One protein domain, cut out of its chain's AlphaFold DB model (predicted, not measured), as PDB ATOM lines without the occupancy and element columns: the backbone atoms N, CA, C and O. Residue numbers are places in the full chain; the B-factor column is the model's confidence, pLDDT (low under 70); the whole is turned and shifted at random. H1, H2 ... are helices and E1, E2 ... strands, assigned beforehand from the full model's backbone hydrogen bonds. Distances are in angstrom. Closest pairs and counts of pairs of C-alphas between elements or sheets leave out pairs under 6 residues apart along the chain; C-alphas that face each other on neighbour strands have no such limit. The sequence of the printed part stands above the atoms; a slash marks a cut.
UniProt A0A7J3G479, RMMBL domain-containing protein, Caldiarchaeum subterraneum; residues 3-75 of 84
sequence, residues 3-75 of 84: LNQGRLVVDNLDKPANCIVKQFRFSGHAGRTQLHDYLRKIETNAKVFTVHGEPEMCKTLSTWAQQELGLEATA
ATOM      1  N   LEU A   3      24.106  24.524  23.437       81.44
ATOM      2  CA  LEU A   3      23.790  23.153  23.024       81.44
ATOM      3  C   LEU A   3      24.021  22.122  24.143       81.44
ATOM      4  O   LEU A   3      23.123  21.348  24.454       81.44
ATOM      5  N   ASN A   4      25.195  22.143  24.783       81.31
ATOM      6  CA  ASN A   4      25.545  21.187  25.844       81.31
ATOM      7  C   ASN A   4      24.788  21.458  27.150       81.31
ATOM      8  O   ASN A   4      24.709  20.589  28.009       81.31
ATOM      9  N   GLN A   5      24.266  22.675  27.307       84.56
ATOM     10  CA  GLN A   5      23.479  23.089  28.464       84.56
ATOM     11  C   GLN A   5      21.974  22.879  28.241       84.56
ATOM     12  O   GLN A   5      21.201  23.122  29.160       84.56
ATOM     13  N   GLY A   6      21.553  22.461  27.037       86.00
ATOM     14  CA  GLY A   6      20.141  22.375  26.671       86.00
ATOM     15  C   GLY A   6      19.439  23.728  26.786       86.00
ATOM     16  O   GLY A   6      18.325  23.793  27.290       86.00
ATOM     17  N   ARG A   7      20.108  24.818  26.398       89.44
ATOM     18  CA  ARG A   7      19.591  26.192  26.492       89.44
ATOM     19  C   ARG A   7      19.474  26.833  25.115       89.44
ATOM     20  O   ARG A   7      20.145  26.422  24.169       89.44
ATOM     21  N   LEU A   8      18.615  27.836  25.010       89.00
ATOM     22  CA  LEU A   8      18.353  28.589  23.787       89.00
ATOM     23  C   LEU A   8      18.063  30.055  24.109       89.00
ATOM     24  O   LEU A   8      17.485  30.371  25.148       89.00
ATOM     25  N   VAL A   9      18.473  30.943  23.202       90.31
ATOM     26  CA  VAL A   9      18.202  32.380  23.304       90.31
ATOM     27  C   VAL A   9      16.994  32.705  22.435       90.31
ATOM     28  O   VAL A   9      17.017  32.464  21.231       90.31
ATOM     29  N   VAL A  10      15.946  33.251  23.050       89.00
ATOM     30  CA  VAL A  10      14.724  33.730  22.385       89.00
ATOM     31  C   VAL A  10      14.426  35.118  22.930       89.00
ATOM     32  O   VAL A  10      14.359  35.284  24.145       89.00
ATOM     33  N   ASP A  11      14.284  36.110  22.052       90.94
ATOM     34  CA  ASP A  11      14.078  37.522  22.420       90.94
ATOM     35  C   ASP A  11      15.156  38.066  23.376       90.94
ATOM     36  O   ASP A  11      14.859  38.758  24.346       90.94
ATOM     37  N   ASN A  12      16.423  37.706  23.140       90.50
ATOM     38  CA  ASN A  12      17.565  38.005  24.022       90.50
ATOM     39  C   ASN A  12      17.451  37.436  25.453       90.50
ATOM     40  O   ASN A  12      18.264  37.771  26.312       90.50
ATOM     41  N   LEU A  13      16.490  36.547  25.713       90.44
ATOM     42  CA  LEU A  13      16.339  35.845  26.982       90.44
ATOM     43  C   LEU A  13      16.869  34.420  26.862       90.44
ATOM     44  O   LEU A  13      16.498  33.672  25.955       90.44
ATOM     45  N   ASP A  14      17.701  34.033  27.820       91.25
ATOM     46  CA  ASP A  14      18.256  32.689  27.911       91.25
ATOM     47  C   ASP A  14      17.300  31.756  28.681       91.25
ATOM     48  O   ASP A  14      16.996  31.978  29.857       91.25
ATOM     49  N   LYS A  15      16.800  30.720  27.999       92.44
ATOM     50  CA  LYS A  15      15.737  29.821  28.472       92.44
ATOM     51  C   LYS A  15      16.140  28.347  28.307       92.44
ATOM     52  O   LYS A  15      16.890  28.014  27.386       92.44
ATOM     53  N   PRO A  16      15.642  27.434  29.165       91.44
ATOM     54  CA  PRO A  16      15.832  26.000  28.965       91.44
ATOM     55  C   PRO A  16      15.092  25.517  27.709       91.44
ATOM     56  O   PRO A  16      13.988  25.968  27.402       91.44
ATOM     57  N   ALA A  17      15.698  24.575  26.993       91.19
ATOM     58  CA  ALA A  17      15.058  23.844  25.915       91.19
ATOM     59  C   ALA A  17      14.107  22.798  26.506       91.19
ATOM     60  O   ALA A  17      14.522  21.930  27.268       91.19
ATOM     61  N   ASN A  18      12.838  22.833  26.105       91.38
ATOM     62  CA  ASN A  18      11.838  21.844  26.525       91.38
ATOM     63  C   ASN A  18      11.853  20.576  25.647       91.38
ATOM     64  O   ASN A  18      10.875  19.835  25.593       91.38
ATOM     65  N   CYS A  19      12.939  20.343  24.908       88.88
ATOM     66  CA  CYS A  19      13.096  19.227  23.983       88.88
ATOM     67  C   CYS A  19      14.542  18.712  23.971       88.88
ATOM     68  O   CYS A  19      15.465  19.362  24.465       88.88
ATOM     69  N   ILE A  20      14.744  17.531  23.386       87.62
ATOM     70  CA  ILE A  20      16.079  16.958  23.207       87.62
ATOM     71  C   ILE A  20      16.781  17.693  22.066       87.62
ATOM     72  O   ILE A  20      16.334  17.639  20.920       87.62
ATOM     73  N   VAL A  21      17.919  18.316  22.361       86.38
ATOM     74  CA  VAL A  21      18.751  18.977  21.354       86.38
ATOM     75  C   VAL A  21      19.901  18.049  20.955       86.38
ATOM     76  O   VAL A  21      20.665  17.594  21.803       86.38
ATOM     77  N   LYS A  22      20.032  17.757  19.656       88.69
ATOM     78  CA  LYS A  22      21.154  16.992  19.088       88.69
ATOM     79  C   LYS A  22      21.758  17.752  17.913       88.69
ATOM     80  O   LYS A  22      21.024  18.277  17.082       88.69
ATOM     81  N   GLN A  23      23.087  17.774  17.823       88.75
ATOM     82  CA  GLN A  23      23.804  18.284  16.654       88.75
ATOM     83  C   GLN A  23      24.368  17.114  15.854       88.75
ATOM     84  O   GLN A  23      25.180  16.342  16.360       88.75
ATOM     85  N   PHE A  24      23.986  17.035  14.587       91.25
ATOM     86  CA  PHE A  24      24.601  16.135  13.621       91.25
ATOM     87  C   PHE A  24      25.470  16.955  12.671       91.25
ATOM     88  O   PHE A  24      25.063  18.015  12.199       91.25
ATOM     89  N   ARG A  25      26.695  16.494  12.417       88.25
ATOM     90  CA  ARG A  25      27.668  17.209  11.584       88.25
ATOM     91  C   ARG A  25      27.669  16.628  10.174       88.25
ATOM     92  O   ARG A  25      28.502  15.793   9.854       88.25
ATOM     93  N   PHE A  26      26.742  17.102   9.346       92.44
ATOM     94  CA  PHE A  26      26.652  16.776   7.914       92.44
ATOM     95  C   PHE A  26      27.166  17.916   7.024       92.44
ATOM     96  O   PHE A  26      26.689  18.114   5.911       92.44
ATOM     97  N   SER A  27      28.092  18.726   7.546       88.75
ATOM     98  CA  SER A  27      28.637  19.858   6.799       88.75
ATOM     99  C   SER A  27      29.333  19.373   5.528       88.75
ATOM    100  O   SER A  27      30.160  18.466   5.592       88.75
ATOM    101  N   GLY A  28      29.037  20.013   4.396       92.62
ATOM    102  CA  GLY A  28      29.790  19.837   3.152       92.62
ATOM    103  C   GLY A  28      31.106  20.622   3.121       92.62
ATOM    104  O   GLY A  28      31.887  20.469   2.186       92.62
ATOM    105  N   HIS A  29      31.368  21.466   4.124       95.06
ATOM    106  CA  HIS A  29      32.623  22.204   4.218       95.06
ATOM    107  C   HIS A  29      33.764  21.310   4.694       95.06
ATOM    108  O   HIS A  29      33.610  20.532   5.638       95.06
ATOM    109  N   ALA A  30      34.933  21.500   4.084       95.19
ATOM    110  CA  ALA A  30      36.165  20.880   4.531       95.19
ATOM    111  C   ALA A  30      36.493  21.303   5.973       95.19
ATOM    112  O   ALA A  30      36.528  22.488   6.306       95.19
ATOM    113  N   GLY A  31      36.748  20.320   6.833       94.44
ATOM    114  CA  GLY A  31      37.272  20.552   8.174       94.44
ATOM    115  C   GLY A  31      38.765  20.892   8.158       94.44
ATOM    116  O   GLY A  31      39.428  20.846   7.123       94.44
ATOM    117  N   ARG A  32      39.326  21.160   9.342       95.62
ATOM    118  CA  ARG A  32      40.737  21.551   9.513       95.62
ATOM    119  C   ARG A  32      41.723  20.620   8.799       95.62
ATOM    120  O   ARG A  32      42.537  21.090   8.016       95.62
ATOM    121  N   THR A  33      41.635  19.311   9.038       96.81
ATOM    122  CA  THR A  33      42.554  18.334   8.431       96.81
ATOM    123  C   THR A  33      42.465  18.348   6.908       96.81
ATOM    124  O   THR A  33      43.489  18.389   6.239       96.81
ATOM    125  N   GLN A  34      41.249  18.407   6.359       97.50
ATOM    126  CA  GLN A  34      41.030  18.433   4.911       97.50
ATOM    127  C   GLN A  34      41.567  19.722   4.275       97.50
ATOM    128  O   GLN A  34      42.156  19.666   3.201       97.50
ATOM    129  N   LEU A  35      41.417  20.869   4.946       97.56
ATOM    130  CA  LEU A  35      42.005  22.137   4.504       97.56
ATOM    131  C   LEU A  35      43.537  22.086   4.527       97.56
ATOM    132  O   LEU A  35      44.175  22.510   3.570       97.56
ATOM    133  N   HIS A  36      44.135  21.519   5.577       97.56
ATOM    134  CA  HIS A  36      45.587  21.348   5.662       97.56
ATOM    135  C   HIS A  36      46.108  20.420   4.552       97.56
ATOM    136  O   HIS A  36      47.094  20.737   3.892       97.56
ATOM    137  N   ASP A  37      45.429  19.297   4.310       97.94
ATOM    138  CA  ASP A  37      45.779  18.350   3.245       97.94
ATOM    139  C   ASP A  37      45.621  18.952   1.850       97.94
ATOM    140  O   ASP A  37      46.386  18.614   0.950       97.94
ATOM    141  N   TYR A  38      44.641  19.835   1.663       97.06
ATOM    142  CA  TYR A  38      44.487  20.594   0.429       97.06
ATOM    143  C   TYR A  38      45.662  21.557   0.230       97.06
ATOM    144  O   TYR A  38      46.291  21.528  -0.823       97.06
ATOM    145  N   LEU A  39      46.016  22.336   1.259       96.56
ATOM    146  CA  LEU A  39      47.121  23.300   1.203       96.56
ATOM    147  C   LEU A  39      48.484  22.643   0.928       96.56
ATOM    148  O   LEU A  39      49.302  23.212   0.216       96.56
ATOM    149  N   ARG A  40      48.717  21.417   1.416       95.88
ATOM    150  CA  ARG A  40      49.942  20.647   1.115       95.88
ATOM    151  C   ARG A  40      50.104  20.263  -0.358       95.88
ATOM    152  O   ARG A  40      51.197  19.877  -0.755       95.88
ATOM    153  N   LYS A  41      49.022  20.283  -1.140       95.75
ATOM    154  CA  LYS A  41      49.014  19.853  -2.548       95.75
ATOM    155  C   LYS A  41      49.153  21.011  -3.534       95.75
ATOM    156  O   LYS A  41      49.211  20.759  -4.733       95.75
ATOM    157  N   ILE A  42      49.141  22.252  -3.052       92.44
ATOM    158  CA  ILE A  42      49.224  23.446  -3.898       92.44
ATOM    159  C   ILE A  42      50.694  23.747  -4.210       92.44
ATOM    160  O   ILE A  42      51.589  23.352  -3.463       92.44
ATOM    161  N   GLU A  43      50.939  24.447  -5.316       84.19
ATOM    162  CA  GLU A  43      52.270  24.932  -5.682       84.19
ATOM    163  C   GLU A  43      52.860  25.831  -4.585       84.19
ATOM    164  O   GLU A  43      52.165  26.642  -3.969       84.19
ATOM    165  N   THR A  44      54.165  25.701  -4.346       79.38
ATOM    166  CA  THR A  44      54.864  26.382  -3.246       79.38
ATOM    167  C   THR A  44      54.976  27.897  -3.421       79.38
ATOM    168  O   THR A  44      55.214  28.604  -2.448       79.38
ATOM    169  N   ASN A  45      54.787  28.414  -4.637       87.62
ATOM    170  CA  ASN A  45      54.760  29.845  -4.949       87.62
ATOM    171  C   ASN A  45      53.338  30.441  -4.940       87.62
ATOM    172  O   ASN A  45      53.164  31.598  -5.322       87.62
ATOM    173  N   ALA A  46      52.315  29.674  -4.548       92.19
ATOM    174  CA  ALA A  46      50.951  30.174  -4.498       92.19
ATOM    175  C   ALA A  46      50.767  31.189  -3.359       92.19
ATOM    176  O   ALA A  46      51.112  30.930  -2.202       92.19
ATOM    177  N   LYS A  47      50.126  32.317  -3.679       95.44
ATOM    178  CA  LYS A  47      49.636  33.278  -2.689       95.44
ATOM    179  C   LYS A  47      48.257  32.848  -2.195       95.44
ATOM    180  O   LYS A  47      47.340  32.647  -2.991       95.44
ATOM    181  N   VAL A  48      48.102  32.680  -0.886       96.69
ATOM    182  CA  VAL A  48      46.903  32.099  -0.266       96.69
ATOM    183  C   VAL A  48      46.161  33.150   0.553       96.69
ATOM    184  O   VAL A  48      46.721  33.765   1.454       96.69
ATOM    185  N   PHE A  49      44.861  33.305   0.311       97.44
ATOM    186  CA  PHE A  49      44.000  34.182   1.109       97.44
ATOM    187  C   PHE A  49      42.957  33.359   1.859       97.44
ATOM    188  O   PHE A  49      42.095  32.730   1.246       97.44
ATOM    189  N   THR A  50      43.027  33.339   3.189       97.44
ATOM    190  CA  THR A  50      42.056  32.625   4.024       97.44
ATOM    191  C   THR A  50      40.876  33.543   4.338       97.44
ATOM    192  O   THR A  50      41.004  34.549   5.029       97.44
ATOM    193  N   VAL A  51      39.702  33.198   3.810       97.12
ATOM    194  CA  VAL A  51      38.472  34.007   3.890       97.12
ATOM    195  C   VAL A  51      37.258  33.129   4.218       97.12
ATOM    196  O   VAL A  51      37.378  31.909   4.292       97.12
ATOM    197  N   HIS A  52      36.085  33.746   4.407       94.56
ATOM    198  CA  HIS A  52      34.798  33.064   4.632       94.56
ATOM    199  C   HIS A  52      34.772  32.098   5.838       94.56
ATOM    200  O   HIS A  52      34.070  31.088   5.841       94.56
ATOM    201  N   GLY A  53      35.526  32.429   6.884       93.56
ATOM    202  CA  GLY A  53      35.449  31.813   8.205       93.56
ATOM    203  C   GLY A  53      35.377  32.886   9.288       93.56
ATOM    204  O   GLY A  53      35.429  34.083   9.001       93.56
ATOM    205  N   GLU A  54      35.270  32.465  10.546       95.06
ATOM    206  CA  GLU A  54      35.462  33.397  11.660       95.06
ATOM    207  C   GLU A  54      36.862  34.037  11.561       95.06
ATOM    208  O   GLU A  54      37.820  33.318  11.257       95.06
ATOM    209  N   PRO A  55      37.023  35.350  11.828       95.00
ATOM    210  CA  PRO A  55      38.289  36.055  11.605       95.00
ATOM    211  C   PRO A  55      39.507  35.376  12.246       95.00
ATOM    212  O   PRO A  55      40.545  35.207  11.604       95.00
ATOM    213  N   GLU A  56      39.357  34.900  13.484       96.38
ATOM    214  CA  GLU A  56      40.417  34.181  14.196       96.38
ATOM    215  C   GLU A  56      40.742  32.824  13.559       96.38
ATOM    216  O   GLU A  56      41.898  32.398  13.549       96.38
ATOM    217  N   MET A  57      39.754  32.147  12.969       97.56
ATOM    218  CA  MET A  57      39.962  30.864  12.289       97.56
ATOM    219  C   MET A  57      40.651  31.050  10.936       97.56
ATOM    220  O   MET A  57      41.563  30.289  10.613       97.56
ATOM    221  N   CYS A  58      40.303  32.101  10.186       98.00
ATOM    222  CA  CYS A  58      41.034  32.490   8.979       98.00
ATOM    223  C   CYS A  58      42.502  32.798   9.300       98.00
ATOM    224  O   CYS A  58      43.397  32.255   8.648       98.00
ATOM    225  N   LYS A  59      42.754  33.593  10.348       98.00
ATOM    226  CA  LYS A  59      44.107  33.927  10.817       98.00
ATOM    227  C   LYS A  59      44.888  32.699  11.282       98.00
ATOM    228  O   LYS A  59      46.083  32.584  11.007       98.00
ATOM    229  N   THR A  60      44.219  31.767  11.961       98.19
ATOM    230  CA  THR A  60      44.820  30.496  12.390       98.19
ATOM    231  C   THR A  60      45.290  29.685  11.184       98.19
ATOM    232  O   THR A  60      46.434  29.241  11.157       98.19
ATOM    233  N   LEU A  61      44.445  29.542  10.157       98.31
ATOM    234  CA  LEU A  61      44.789  28.784   8.952       98.31
ATOM    235  C   LEU A  61      45.909  29.447   8.139       98.31
ATOM    236  O   LEU A  61      46.811  28.745   7.688       98.31
ATOM    237  N   SER A  62      45.894  30.777   7.975       97.94
ATOM    238  CA  SER A  62      46.963  31.478   7.247       97.94
ATOM    239  C   SER A  62      48.297  31.378   7.977       97.94
ATOM    240  O   SER A  62      49.317  31.123   7.349       97.94
ATOM    241  N   THR A  63      48.294  31.528   9.306       98.31
ATOM    242  CA  THR A  63      49.510  31.395  10.125       98.31
ATOM    243  C   THR A  63      50.084  29.988  10.018       98.31
ATOM    244  O   THR A  63      51.280  29.830   9.795       98.31
ATOM    245  N   TRP A  64      49.232  28.964  10.108       98.25
ATOM    246  CA  TRP A  64      49.648  27.574   9.933       98.25
ATOM    247  C   TRP A  64      50.256  27.330   8.545       98.25
ATOM    248  O   TRP A  64      51.318  26.727   8.441       98.25
ATOM    249  N   ALA A  65      49.632  27.845   7.481       97.19
ATOM    250  CA  ALA A  65      50.138  27.700   6.116       97.19
ATOM    251  C   ALA A  65      51.513  28.369   5.923       97.19
ATOM    252  O   ALA A  65      52.382  27.796   5.269       97.19
ATOM    253  N   GLN A  66      51.734  29.541   6.527       96.44
ATOM    254  CA  GLN A  66      53.046  30.198   6.526       96.44
ATOM    255  C   GLN A  66      54.093  29.369   7.277       96.44
ATOM    256  O   GLN A  66      55.177  29.129   6.758       96.44
ATOM    257  N   GLN A  67      53.778  28.935   8.500       96.94
ATOM    258  CA  GLN A  67      54.745  28.297   9.397       96.94
ATOM    259  C   GLN A  67      55.113  26.879   8.961       96.94
ATOM    260  O   GLN A  67      56.280  26.508   9.009       96.94
ATOM    261  N   GLU A  68      54.128  26.095   8.531       96.75
ATOM    262  CA  GLU A  68      54.323  24.673   8.246       96.75
ATOM    263  C   GLU A  68      54.649  24.398   6.780       96.75
ATOM    264  O   GLU A  68      55.301  23.401   6.477       96.75
ATOM    265  N   LEU A  69      54.174  25.248   5.862       95.31
ATOM    266  CA  LEU A  69      54.325  25.031   4.419       95.31
ATOM    267  C   LEU A  69      55.174  26.106   3.729       95.31
ATOM    268  O   LEU A  69      55.487  25.950   2.552       95.31
ATOM    269  N   GLY A  70      55.541  27.188   4.425       94.94
ATOM    270  CA  GLY A  70      56.299  28.296   3.836       94.94
ATOM    271  C   GLY A  70      55.522  29.095   2.783       94.94
ATOM    272  O   GLY A  70      56.137  29.819   2.005       94.94
ATOM    273  N   LEU A  71      54.193  28.958   2.733       95.56
ATOM    274  CA  LEU A  71      53.349  29.630   1.742       95.56
ATOM    275  C   LEU A  71      53.168  31.116   2.070       95.56
ATOM    276  O   LEU A  71      53.041  31.498   3.237       95.56
ATOM    277  N   GLU A  72      53.037  31.952   1.037       95.56
ATOM    278  CA  GLU A  72      52.623  33.350   1.188       95.56
ATOM    279  C   GLU A  72      51.115  33.414   1.487       95.56
ATOM    280  O   GLU A  72      50.291  33.657   0.607       95.56
ATOM    281  N   ALA A  73      50.729  33.148   2.736       96.75
ATOM    282  CA  ALA A  73      49.329  33.135   3.153       96.75
ATOM    283  C   ALA A  73      48.942  34.393   3.946       96.75
ATOM    284  O   ALA A  73      49.727  34.899   4.734       96.75
ATOM    285  N   THR A  74      47.724  34.910   3.808       97.50
ATOM    286  CA  THR A  74      47.208  36.052   4.590       97.50
ATOM    287  C   THR A  74      45.715  35.874   4.865       97.50
ATOM    288  O   THR A  74      45.017  35.242   4.079       97.50
ATOM    289  N   ALA A  75      45.220  36.432   5.971       98.00
ATOM    290  CA  ALA A  75      43.794  36.528   6.284       98.00
ATOM    291  C   ALA A  75      43.339  37.996   6.148       98.00
ATOM    292  O   ALA A  75      43.500  38.760   7.107       98.00
TER     293      ALA A  75
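Overview. This is residues 3 to 75 of the 84 residues of the protein "RMMBL domain-containing protein" of Caldiarchaeum subterraneum (UniProt A0A7J3G479). A small hairpin, E1 and E2, lies at one end, and a long exposed link leads from it to a larger lobe at the other end. In that lobe H2 packs on a short two-strand sheet, E3 and E4, and the short helix H1, which follows the link, comes close to H2 at its far end, Leu 39. The printed part has 73 residues, in the order E1, E2, H1, E3, H2, E4, of mixed class; E1 and E2 are antiparallel, E3 and E4 parallel. The whole is extended, with a radius of gyration of the C-alphas of 18.0 A and spans of 54 by 24 by 16 A.

Along the chain. E1, residues 7 to 10, begins with C-alpha 7 at (19.591, 26.192, 26.492) and is 9.9 A long. E2, residues 13 to 16, is 10.1 A long. H1 holds residues 32 to 39, 10.6 A, and E3 residues 47 to 49, 6.9 A. H2, residues 55 to 69, runs 20.7 A from C-alpha 55 at (38.289, 36.055, 11.605). E4, residues 72 to 74, 6.9 A, ends with C-alpha 74 at (47.208, 36.052, 4.590).

Arrangement. In the hairpin E1 and E2, N 8 and O 15 are 2.9 A apart, within hydrogen-bond range. E1 is apart from H1 and H2. H1 and H2 are close but not clearly touching, with the closest C-alphas, Leu 39 and Ala 65, 7.3 A apart, at a steep tilt of 51 degrees, the same way. E3 and E4 are parallel at 16 degrees, with N 48 and O 72 at 2.8 A, within hydrogen-bond range. E3, H2 and E4 make a strand-helix-strand unit, two parallel neighbour strands with a helix between, and its crossover is right-handed. The closest C-alphas of H2 and E4, Ser 62 and Ala 73, are 5.0 A apart. In H1 and H2 every O i to N i+4 pair is within hydrogen-bond range.

Size, cuts and confidence. The C-alphas farthest apart, Asn 18 and Asn 45, are 53.8 A apart. The link E2 to H1 is long, 15 residues, of which 24 to 29 stand free. The printed part has no cut, and no printed residue is under 70 in pLDDT.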